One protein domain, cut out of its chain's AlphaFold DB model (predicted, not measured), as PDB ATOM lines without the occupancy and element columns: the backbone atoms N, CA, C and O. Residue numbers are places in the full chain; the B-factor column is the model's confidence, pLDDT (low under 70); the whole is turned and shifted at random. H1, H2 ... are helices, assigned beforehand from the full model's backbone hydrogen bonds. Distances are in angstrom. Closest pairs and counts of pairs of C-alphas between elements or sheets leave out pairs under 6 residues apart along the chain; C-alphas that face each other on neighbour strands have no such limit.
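This is residues 30 to 75 and 84 to 117 of the 142 residues of an uncharacterized protein of Phytophthora fragariae (UniProt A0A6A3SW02). H3 is a long beam: H4 and H5 cluster at one end, H2 and H1 lie beyond the other, and H6 runs off crosswise. Printed are 80 residues with six named helices, H1 to H6: all helix. It is only just loose, close to extended: radius of gyration of the C-alphas 17.4 A, spans 56, 29 and 15 A.

H3, residues 48 to 68, runs 30.4 A from C-alpha 48 at (40.555, -33.007, 12.955). H6, residues 100 to 115, runs 22.8 A to C-alpha 115 at (41.822, -15.931, -2.068). H1 is 30 to 33, H2 38 to 45, H4 70 to 75, H5 85 to 93.

H3 touches H6 with residues 51 to 55 alone, about perpendicular at 82 degrees; closest C-alphas 55 and 100, 5.6 A. It touches H5 with 63 to 67 alone; closest C-alphas 66 and 92, 5.8 A. Every O i to N i+4 pair is within hydrogen-bond range in H2, H4, H5 and H6; in H3, 15 of 17.

Across the cut C-alphas 75 and 84 are 10.4 A apart; no printed residue is under 70 in pLDDT.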
ATOM      1  N   GLU A  30      45.807 -18.508  23.223       84.81
ATOM      2  CA  GLU A  30      46.175 -19.712  22.473       84.81
ATOM      3  C   GLU A  30      46.142 -19.464  20.959       84.81
ATOM      4  O   GLU A  30      47.079 -19.822  20.243       84.81
ATOM      5  N   LEU A  31      45.120 -18.760  20.462       86.50
ATOM      6  CA  LEU A  31      45.025 -18.391  19.047       86.50
ATOM      7  C   LEU A  31      46.169 -17.462  18.610       86.50
ATOM      8  O   LEU A  31      46.684 -17.605  17.501       86.50
ATOM      9  N   ARG A  32      46.593 -16.533  19.478       85.69
ATOM     10  CA  ARG A  32      47.762 -15.673  19.221       85.69
ATOM     11  C   ARG A  32      49.057 -16.463  19.131       85.69
ATOM     12  O   ARG A  32      49.891 -16.120  18.309       85.69
ATOM     13  N   ALA A  33      49.220 -17.513  19.931       86.62
ATOM     14  CA  ALA A  33      50.413 -18.354  19.867       86.62
ATOM     15  C   ALA A  33      50.501 -19.174  18.563       86.62
ATOM     16  O   ALA A  33      51.595 -19.535  18.145       86.62
ATOM     17  N   MET A  34      49.365 -19.454  17.910       86.06
ATOM     18  CA  MET A  34      49.287 -20.252  16.674       86.06
ATOM     19  C   MET A  34      49.225 -19.415  15.386       86.06
ATOM     20  O   MET A  34      49.112 -19.981  14.294       86.06
ATOM     21  N   CYS A  35      49.277 -18.081  15.479       85.25
ATOM     22  CA  CYS A  35      49.044 -17.198  14.332       85.25
ATOM     23  C   CYS A  35      50.106 -17.334  13.225       85.25
ATOM     24  O   CYS A  35      49.790 -17.124  12.053       85.25
ATOM     25  N   ASP A  36      51.325 -17.750  13.578       89.06
ATOM     26  CA  ASP A  36      52.435 -17.954  12.641       89.06
ATOM     27  C   ASP A  36      52.206 -19.152  11.703       89.06
ATOM     28  O   ASP A  36      52.806 -19.246  10.630       89.06
ATOM     29  N   SER A  37      51.304 -20.066  12.081       93.06
ATOM     30  CA  SER A  37      50.948 -21.244  11.300       93.06
ATOM     31  C   SER A  37      49.489 -21.159  10.834       93.06
ATOM     32  O   SER A  37      48.561 -21.500  11.578       93.06
ATOM     33  N   PRO A  38      49.232 -20.775   9.567       88.81
ATOM     34  CA  PRO A  38      47.869 -20.699   9.040       88.81
ATOM     35  C   PRO A  38      47.171 -22.068   9.029       88.81
ATOM     36  O   PRO A  38      45.944 -22.141   9.096       88.81
ATOM     37  N   VAL A  39      47.937 -23.162   8.977       90.88
ATOM     38  CA  VAL A  39      47.407 -24.531   9.033       90.88
ATOM     39  C   VAL A  39      46.969 -24.901  10.450       90.88
ATOM     40  O   VAL A  39      45.912 -25.505  10.617       90.88
ATOM     41  N   GLU A  40      47.735 -24.539  11.479       91.00
ATOM     42  CA  GLU A  40      47.333 -24.791  12.870       91.00
ATOM     43  C   GLU A  40      46.147 -23.918  13.263       91.00
ATOM     44  O   GLU A  40      45.161 -24.434  13.785       91.00
ATOM     45  N   THR A  41      46.176 -22.639  12.882       91.69
ATOM     46  CA  THR A  41      45.034 -21.732  13.037       91.69
ATOM     47  C   THR A  41      43.777 -22.303  12.368       91.69
ATOM     48  O   THR A  41      42.697 -22.307  12.958       91.69
ATOM     49  N   PHE A  42      43.900 -22.869  11.162       91.44
ATOM     50  CA  PHE A  42      42.789 -23.539  10.482       91.44
ATOM     51  C   PHE A  42      42.232 -24.722  11.285       91.44
ATOM     52  O   PHE A  42      41.014 -24.853  11.419       91.44
ATOM     53  N   PHE A  43      43.097 -25.574  11.843       92.38
ATOM     54  CA  PHE A  43      42.657 -26.715  12.647       92.38
ATOM     55  C   PHE A  43      42.132 -26.329  14.033       92.38
ATOM     56  O   PHE A  43      41.358 -27.102  14.594       92.38
ATOM     57  N   ASN A  44      42.479 -25.148  14.550       91.50
ATOM     58  CA  ASN A  44      41.859 -24.595  15.751       91.50
ATOM     59  C   ASN A  44      40.361 -24.327  15.528       91.50
ATOM     60  O   ASN A  44      39.521 -24.754  16.315       91.50
ATOM     61  N   PHE A  45      40.007 -23.692  14.405       92.19
ATOM     62  CA  PHE A  45      38.603 -23.438  14.053       92.19
ATOM     63  C   PHE A  45      37.874 -24.678  13.529       92.19
ATOM     64  O   PHE A  45      36.673 -24.834  13.738       92.19
ATOM     65  N   MET A  46      38.583 -25.560  12.823       93.69
ATOM     66  CA  MET A  46      38.022 -26.780  12.244       93.69
ATOM     67  C   MET A  46      38.829 -28.006  12.681       93.69
ATOM     68  O   MET A  46      39.714 -28.459  11.943       93.69
ATOM     69  N   PRO A  47      38.506 -28.586  13.852       95.19
ATOM     70  CA  PRO A  47      39.264 -29.686  14.436       95.19
ATOM     71  C   PRO A  47      39.322 -30.932  13.551       95.19
ATOM     72  O   PRO A  47      38.401 -31.241  12.795       95.19
ATOM     73  N   LYS A  48      40.375 -31.743  13.705       94.00
ATOM     74  CA  LYS A  48      40.555 -33.007  12.955       94.00
ATOM     75  C   LYS A  48      39.364 -33.972  13.090       94.00
ATOM     76  O   LYS A  48      39.042 -34.687  12.140       94.00
ATOM     77  N   SER A  49      38.683 -33.971  14.238       95.56
ATOM     78  CA  SER A  49      37.481 -34.777  14.489       95.56
ATOM     79  C   SER A  49      36.302 -34.387  13.591       95.56
ATOM     80  O   SER A  49      35.597 -35.270  13.098       95.56
ATOM     81  N   LEU A  50      36.127 -33.090  13.308       96.19
ATOM     82  CA  LEU A  50      35.115 -32.593  12.374       96.19
ATOM     83  C   LEU A  50      35.327 -33.209  10.991       96.19
ATOM     84  O   LEU A  50      34.397 -33.747  10.397       96.19
ATOM     85  N   TRP A  51      36.566 -33.206  10.502       95.62
ATOM     86  CA  TRP A  51      36.897 -33.752   9.186       95.62
ATOM     87  C   TRP A  51      36.701 -35.268   9.102       95.62
ATOM     88  O   TRP A  51      36.287 -35.779   8.061       95.62
ATOM     89  N   ALA A  52      36.928 -35.999  10.196       95.12
ATOM     90  CA  ALA A  52      36.588 -37.419  10.272       95.12
ATOM     91  C   ALA A  52      35.069 -37.652  10.160       95.12
ATOM     92  O   ALA A  52      34.631 -38.565   9.453       95.12
ATOM     93  N   LEU A  53      34.257 -36.802  10.797       97.06
ATOM     94  CA  LEU A  53      32.798 -36.860  10.708       97.06
ATOM     95  C   LEU A  53      32.299 -36.499   9.305       97.06
ATOM     96  O   LEU A  53      31.490 -37.235   8.739       97.06
ATOM     97  N   VAL A  54      32.833 -35.429   8.710       96.44
ATOM     98  CA  VAL A  54      32.546 -35.047   7.320       96.44
ATOM     99  C   VAL A  54      32.907 -36.186   6.370       96.44
ATOM    100  O   VAL A  54      32.127 -36.485   5.470       96.44
ATOM    101  N   ASN A  55      34.028 -36.882   6.588       96.50
ATOM    102  CA  ASN A  55      34.406 -38.034   5.770       96.50
ATOM    103  C   ASN A  55      33.397 -39.182   5.864       96.50
ATOM    104  O   ASN A  55      32.926 -39.702   4.848       96.50
ATOM    105  N   LYS A  56      33.019 -39.555   7.090       96.94
ATOM    106  CA  LYS A  56      32.008 -40.588   7.328       96.94
ATOM    107  C   LYS A  56      30.697 -40.242   6.622       96.94
ATOM    108  O   LYS A  56      30.126 -41.089   5.933       96.94
ATOM    109  N   GLU A  57      30.252 -38.997   6.752       97.06
ATOM    110  CA  GLU A  57      28.998 -38.542   6.162       97.06
ATOM    111  C   GLU A  57      29.064 -38.440   4.635       97.06
ATOM    112  O   GLU A  57      28.151 -38.889   3.945       97.06
ATOM    113  N   THR A  58      30.175 -37.949   4.085       95.31
ATOM    114  CA  THR A  58      30.401 -37.865   2.634       95.31
ATOM    115  C   THR A  58      30.359 -39.248   1.991       95.31
ATOM    116  O   THR A  58      29.695 -39.443   0.971       95.31
ATOM    117  N   ASN A  59      31.004 -40.238   2.611       95.06
ATOM    118  CA  ASN A  59      30.968 -41.617   2.134       95.06
ATOM    119  C   ASN A  59      29.571 -42.238   2.254       95.06
ATOM    120  O   ASN A  59      29.098 -42.874   1.309       95.06
ATOM    121  N   ARG A  60      28.866 -41.997   3.369       95.12
ATOM    122  CA  ARG A  60      27.470 -42.425   3.545       95.12
ATOM    123  C   ARG A  60      26.570 -41.851   2.451       95.12
ATOM    124  O   ARG A  60      25.812 -42.592   1.822       95.12
ATOM    125  N   TYR A  61      26.687 -40.554   2.187       94.38
ATOM    126  CA  TYR A  61      25.965 -39.885   1.111       94.38
ATOM    127  C   TYR A  61      26.323 -40.476  -0.259       94.38
ATOM    128  O   TYR A  61      25.430 -40.756  -1.058       94.38
ATOM    129  N   GLY A  62      27.604 -40.753  -0.518       91.06
ATOM    130  CA  GLY A  62      28.071 -41.406  -1.743       91.06
ATOM    131  C   GLY A  62      27.338 -42.718  -2.036       91.06
ATOM    132  O   GLY A  62      26.845 -42.910  -3.150       91.06
ATOM    133  N   LEU A  63      27.169 -43.573  -1.022       91.38
ATOM    134  CA  LEU A  63      26.425 -44.833  -1.142       91.38
ATOM    135  C   LEU A  63      24.938 -44.609  -1.448       91.38
ATOM    136  O   LEU A  63      24.377 -45.284  -2.309       91.38
ATOM    137  N   GLN A  64      24.297 -43.628  -0.807       92.50
ATOM    138  CA  GLN A  64      22.896 -43.282  -1.088       92.50
ATOM    139  C   GLN A  64      22.705 -42.783  -2.530       92.50
ATOM    140  O   GLN A  64      21.689 -43.059  -3.177       92.50
ATOM    141  N   GLN A  65      23.694 -42.063  -3.065       90.00
ATOM    142  CA  GLN A  65      23.649 -41.526  -4.423       90.00
ATOM    143  C   GLN A  65      23.778 -42.602  -5.510       90.00
ATOM    144  O   GLN A  65      23.322 -42.368  -6.630       90.00
ATOM    145  N   VAL A  66      24.313 -43.790  -5.199       89.38
ATOM    146  CA  VAL A  66      24.386 -44.925  -6.139       89.38
ATOM    147  C   VAL A  66      23.006 -45.304  -6.677       89.38
ATOM    148  O   VAL A  66      22.889 -45.699  -7.834       89.38
ATOM    149  N   THR A  67      21.954 -45.172  -5.870       86.50
ATOM    150  CA  THR A  67      20.585 -45.500  -6.293       86.50
ATOM    151  C   THR A  67      19.915 -44.328  -7.013       86.50
ATOM    152  O   THR A  67      19.173 -44.545  -7.969       86.50
ATOM    153  N   ARG A  68      20.205 -43.089  -6.593       87.19
ATOM    154  CA  ARG A  68      19.492 -41.872  -7.028       87.19
ATOM    155  C   ARG A  68      20.061 -41.237  -8.301       87.19
ATOM    156  O   ARG A  68      19.304 -40.748  -9.130       87.19
ATOM    157  N   ARG A  69      21.386 -41.248  -8.479       88.56
ATOM    158  CA  ARG A  69      22.067 -40.571  -9.600       88.56
ATOM    159  C   ARG A  69      22.072 -41.290 -10.950       88.56
ATOM    160  O   ARG A  69      22.130 -40.571 -11.944       88.56
ATOM    161  N   PRO A  70      22.031 -42.635 -11.064       90.12
ATOM    162  CA  PRO A  70      22.219 -43.296 -12.354       90.12
ATOM    163  C   PRO A  70      21.275 -42.819 -13.457       90.12
ATOM    164  O   PRO A  70      21.731 -42.637 -14.577       90.12
ATOM    165  N   ALA A  71      20.002 -42.567 -13.132       87.06
ATOM    166  CA  ALA A  71      19.012 -42.078 -14.094       87.06
ATOM    167  C   ALA A  71      19.386 -40.700 -14.659       87.06
ATOM    168  O   ALA A  71      19.393 -40.514 -15.870       87.06
ATOM    169  N   SER A  72      19.790 -39.770 -13.789       87.56
ATOM    170  CA  SER A  72      20.257 -38.442 -14.204       87.56
ATOM    171  C   SER A  72      21.581 -38.502 -14.972       87.56
ATOM    172  O   SER A  72      21.782 -37.756 -15.924       87.56
ATOM    173  N   ILE A  73      22.495 -39.402 -14.593       87.38
ATOM    174  CA  ILE A  73      23.744 -39.589 -15.341       87.38
ATOM    175  C   ILE A  73      23.433 -40.113 -16.740       87.38
ATOM    176  O   ILE A  73      24.007 -39.601 -17.688       87.38
ATOM    177  N   GLN A  74      22.530 -41.089 -16.868       86.06
ATOM    178  CA  GLN A  74      22.139 -41.654 -18.156       86.06
ATOM    179  C   GLN A  74      21.459 -40.613 -19.054       86.06
ATOM    180  O   GLN A  74      21.811 -40.517 -20.223       86.06
ATOM    181  N   SER A  75      20.533 -39.810 -18.516       85.88
ATOM    182  CA  SER A  75      19.828 -38.780 -19.295       85.88
ATOM    183  C   SER A  75      20.750 -37.672 -19.808       85.88
ATOM    184  O   SER A  75      20.446 -37.044 -20.814       85.88
ATOM    185  N   THR A  84      24.940 -48.006 -19.878       88.50
ATOM    186  CA  THR A  84      23.624 -48.449 -19.388       88.50
ATOM    187  C   THR A  84      23.473 -48.200 -17.879       88.50
ATOM    188  O   THR A  84      24.461 -48.156 -17.143       88.50
ATOM    189  N   LEU A  85      22.240 -48.092 -17.363       88.06
ATOM    190  CA  LEU A  85      21.996 -47.909 -15.917       88.06
ATOM    191  C   LEU A  85      22.724 -48.925 -15.018       88.06
ATOM    192  O   LEU A  85      23.285 -48.502 -14.001       88.06
ATOM    193  N   PRO A  86      22.764 -50.233 -15.343       90.50
ATOM    194  CA  PRO A  86      23.510 -51.201 -14.544       90.50
ATOM    195  C   PRO A  86      25.019 -50.938 -14.559       90.50
ATOM    196  O   PRO A  86      25.663 -51.066 -13.518       90.50
ATOM    197  N   GLN A  87      25.578 -50.518 -15.700       91.25
ATOM    198  CA  GLN A  87      26.994 -50.153 -15.816       91.25
ATOM    199  C   GLN A  87      27.318 -48.919 -14.970       91.25
ATOM    200  O   GLN A  87      28.257 -48.961 -14.175       91.25
ATOM    201  N   ILE A  88      26.486 -47.873 -15.041       89.69
ATOM    202  CA  ILE A  88      26.641 -46.663 -14.219       89.69
ATOM    203  C   ILE A  88      26.569 -47.023 -12.731       89.69
ATOM    204  O   ILE A  88      27.429 -46.616 -11.953       89.69
ATOM    205  N   ARG A  89      25.584 -47.831 -12.316       90.81
ATOM    206  CA  ARG A  89      25.466 -48.296 -10.922       90.81
ATOM    207  C   ARG A  89      26.697 -49.074 -10.478       90.81
ATOM    208  O   ARG A  89      27.208 -48.813  -9.394       90.81
ATOM    209  N   ARG A  90      27.183 -50.010 -11.301       92.62
ATOM    210  CA  ARG A  90      28.379 -50.806 -10.999       92.62
ATOM    211  C   ARG A  90      29.602 -49.911 -10.829       92.62
ATOM    212  O   ARG A  90      30.316 -50.053  -9.842       92.62
ATOM    213  N   ARG A  91      29.795 -48.948 -11.732       92.38
ATOM    214  CA  ARG A  91      30.879 -47.965 -11.658       92.38
ATOM    215  C   ARG A  91      30.789 -47.097 -10.406       92.38
ATOM    216  O   ARG A  91      31.808 -46.852  -9.774       92.38
ATOM    217  N   LEU A  92      29.591 -46.647 -10.029       90.81
ATOM    218  CA  LEU A  92      29.397 -45.858  -8.810       90.81
ATOM    219  C   LEU A  92      29.647 -46.676  -7.536       90.81
ATOM    220  O   LEU A  92      30.226 -46.137  -6.602       90.81
ATOM    221  N   LYS A  93      29.269 -47.961  -7.505       89.88
ATOM    222  CA  LYS A  93      29.566 -48.871  -6.381       89.88
ATOM    223  C   LYS A  93      31.048 -49.211  -6.257       89.88
ATOM    224  O   LYS A  93      31.518 -49.441  -5.155       89.88
ATOM    225  N   ALA A  94      31.759 -49.277  -7.381       92.31
ATOM    226  CA  ALA A  94      33.178 -49.615  -7.414       92.31
ATOM    227  C   ALA A  94      34.093 -48.446  -7.018       92.31
ATOM    228  O   ALA A  94      35.302 -48.637  -6.916       92.31
ATOM    229  N   LYS A  95      33.552 -47.234  -6.822       90.12
ATOM    230  CA  LYS A  95      34.359 -46.103  -6.366       90.12
ATOM    231  C   LYS A  95      34.866 -46.364  -4.943       90.12
ATOM    232  O   LYS A  95      34.050 -46.701  -4.084       90.12
ATOM    233  N   PRO A  96      36.173 -46.186  -4.686       92.38
ATOM    234  CA  PRO A  96      36.697 -46.277  -3.333       92.38
ATOM    235  C   PRO A  96      36.075 -45.189  -2.453       92.38
ATOM    236  O   PRO A  96      35.648 -44.140  -2.942       92.38
ATOM    237  N   ALA A  97      36.022 -45.464  -1.153       93.00
ATOM    238  CA  ALA A  97      35.632 -44.467  -0.170       93.00
ATOM    239  C   ALA A  97      36.643 -43.315  -0.167       93.00
ATOM    240  O   ALA A  97      37.847 -43.538  -0.299       93.00
ATOM    241  N   TYR A  98      36.139 -42.100   0.022       93.50
ATOM    242  CA  TYR A  98      36.964 -40.921   0.210       93.50
ATOM    243  C   TYR A  98      37.809 -41.060   1.472       93.50
ATOM    244  O   TYR A  98      37.350 -41.552   2.511       93.50
ATOM    245  N   GLN A  99      39.043 -40.587   1.385       94.81
ATOM    246  CA  GLN A  99      39.911 -40.410   2.534       94.81
ATOM    247  C   GLN A  99      39.822 -38.977   3.055       94.81
ATOM    248  O   GLN A  99      39.598 -38.024   2.310       94.81
ATOM    249  N   THR A 100      40.053 -38.797   4.354       94.06
ATOM    250  CA  THR A 100      39.951 -37.480   5.000       94.06
ATOM    251  C   THR A 100      40.895 -36.445   4.381       94.06
ATOM    252  O   THR A 100      40.525 -35.280   4.256       94.06
ATOM    253  N   HIS A 101      42.085 -36.856   3.934       93.44
ATOM    254  CA  HIS A 101      43.035 -35.947   3.291       93.44
ATOM    255  C   HIS A 101      42.537 -35.441   1.922       93.44
ATOM    256  O   HIS A 101      42.792 -34.297   1.565       93.44
ATOM    257  N   GLU A 102      41.763 -36.245   1.183       94.94
ATOM    258  CA  GLU A 102      41.155 -35.822  -0.086       94.94
ATOM    259  C   GLU A 102      40.106 -34.729   0.152       94.94
ATOM    260  O   GLU A 102      40.018 -33.766  -0.608       94.94
ATOM    261  N   ILE A 103      39.346 -34.837   1.246       94.25
ATOM    262  CA  ILE A 103      38.367 -33.820   1.658       94.25
ATOM    263  C   ILE A 103      39.076 -32.524   2.058       94.25
ATOM    264  O   ILE A 103      38.650 -31.441   1.657       94.25
ATOM    265  N   LEU A 104      40.191 -32.628   2.786       94.75
ATOM    266  CA  LEU A 104      41.016 -31.473   3.143       94.75
ATOM    267  C   LEU A 104      41.621 -30.791   1.909       94.75
ATOM    268  O   LEU A 104      41.632 -29.564   1.849       94.75
ATOM    269  N   HIS A 105      42.049 -31.543   0.889       94.56
ATOM    270  CA  HIS A 105      42.507 -30.957  -0.375       94.56
ATOM    271  C   HIS A 105      41.402 -30.157  -1.073       94.56
ATOM    272  O   HIS A 105      41.662 -29.064  -1.578       94.56
ATOM    273  N   VAL A 106      40.162 -30.657  -1.078       93.94
ATOM    274  CA  VAL A 106      39.019 -29.918  -1.638       93.94
ATOM    275  C   VAL A 106      38.751 -28.645  -0.835       93.94
ATOM    276  O   VAL A 106      38.572 -27.586  -1.435       93.94
ATOM    277  N   ALA A 107      38.777 -28.717   0.498       92.50
ATOM    278  CA  ALA A 107      38.626 -27.543   1.358       92.50
ATOM    279  C   ALA A 107      39.721 -26.497   1.084       92.50
ATOM    280  O   ALA A 107      39.412 -25.330   0.847       92.50
ATOM    281  N   GLY A 108      40.985 -26.921   0.998       92.81
ATOM    282  CA  GLY A 108      42.101 -26.053   0.621       92.81
ATOM    283  C   GLY A 108      41.921 -25.435  -0.769       92.81
ATOM    284  O   GLY A 108      42.177 -24.249  -0.957       92.81
ATOM    285  N   GLN A 109      41.395 -26.192  -1.738       92.19
ATOM    286  CA  GLN A 109      41.106 -25.668  -3.073       92.19
ATOM    287  C   GLN A 109      39.962 -24.640  -3.074       92.19
ATOM    288  O   GLN A 109      39.969 -23.721  -3.893       92.19
ATOM    289  N   LEU A 110      38.967 -24.776  -2.189       91.88
ATOM    290  CA  LEU A 110      37.912 -23.773  -2.012       91.88
ATOM    291  C   LEU A 110      38.481 -22.478  -1.428       91.88
ATOM    292  O   LEU A 110      38.223 -21.413  -1.981       91.88
ATOM    293  N   VAL A 111      39.315 -22.577  -0.389       90.50
ATOM    294  CA  VAL A 111      40.016 -21.421   0.193       90.50
ATOM    295  C   VAL A 111      40.890 -20.740  -0.861       90.50
ATOM    296  O   VAL A 111      40.797 -19.531  -1.049       90.50
ATOM    297  N   ALA A 112      41.656 -21.510  -1.638       90.62
ATOM    298  CA  ALA A 112      42.467 -20.973  -2.728       90.62
ATOM    299  C   ALA A 112      41.624 -20.235  -3.783       90.62
ATOM    300  O   ALA A 112      42.053 -19.201  -4.280       90.62
ATOM    301  N   ARG A 113      40.412 -20.715  -4.104       87.81
ATOM    302  CA  ARG A 113      39.487 -20.014  -5.015       87.81
ATOM    303  C   ARG A 113      38.889 -18.741  -4.419       87.81
ATOM    304  O   ARG A 113      38.530 -17.853  -5.182       87.81
ATOM    305  N   MET A 114      38.742 -18.660  -3.099       90.88
ATOM    306  CA  MET A 114      38.291 -17.437  -2.428       90.88
ATOM    307  C   MET A 114      39.405 -16.386  -2.386       90.88
ATOM    308  O   MET A 114      39.139 -15.212  -2.621       90.88
ATOM    309  N   LEU A 115      40.647 -16.811  -2.133       86.50
ATOM    310  CA  LEU A 115      41.822 -15.931  -2.068       86.50
ATOM    311  C   LEU A 115      42.303 -15.487  -3.453       86.50
ATOM    312  O   LEU A 115      42.673 -14.336  -3.660       86.50
ATOM    313  N   CYS A 116      42.284 -16.403  -4.412       83.50
ATOM    314  CA  CYS A 116      42.515 -16.133  -5.817       83.50
ATOM    315  C   CYS A 116      41.195 -16.377  -6.547       83.50
ATOM    316  O   CYS A 116      41.015 -17.466  -7.113       83.50
ATOM    317  N   PRO A 117      40.260 -15.402  -6.543       74.12
ATOM    318  CA  PRO A 117      39.098 -15.495  -7.407       74.12
ATOM    319  C   PRO A 117      39.626 -15.777  -8.808       74.12
ATOM    320  O   PRO A 117      40.581 -15.138  -9.255       74.12
TER     321      PRO A 117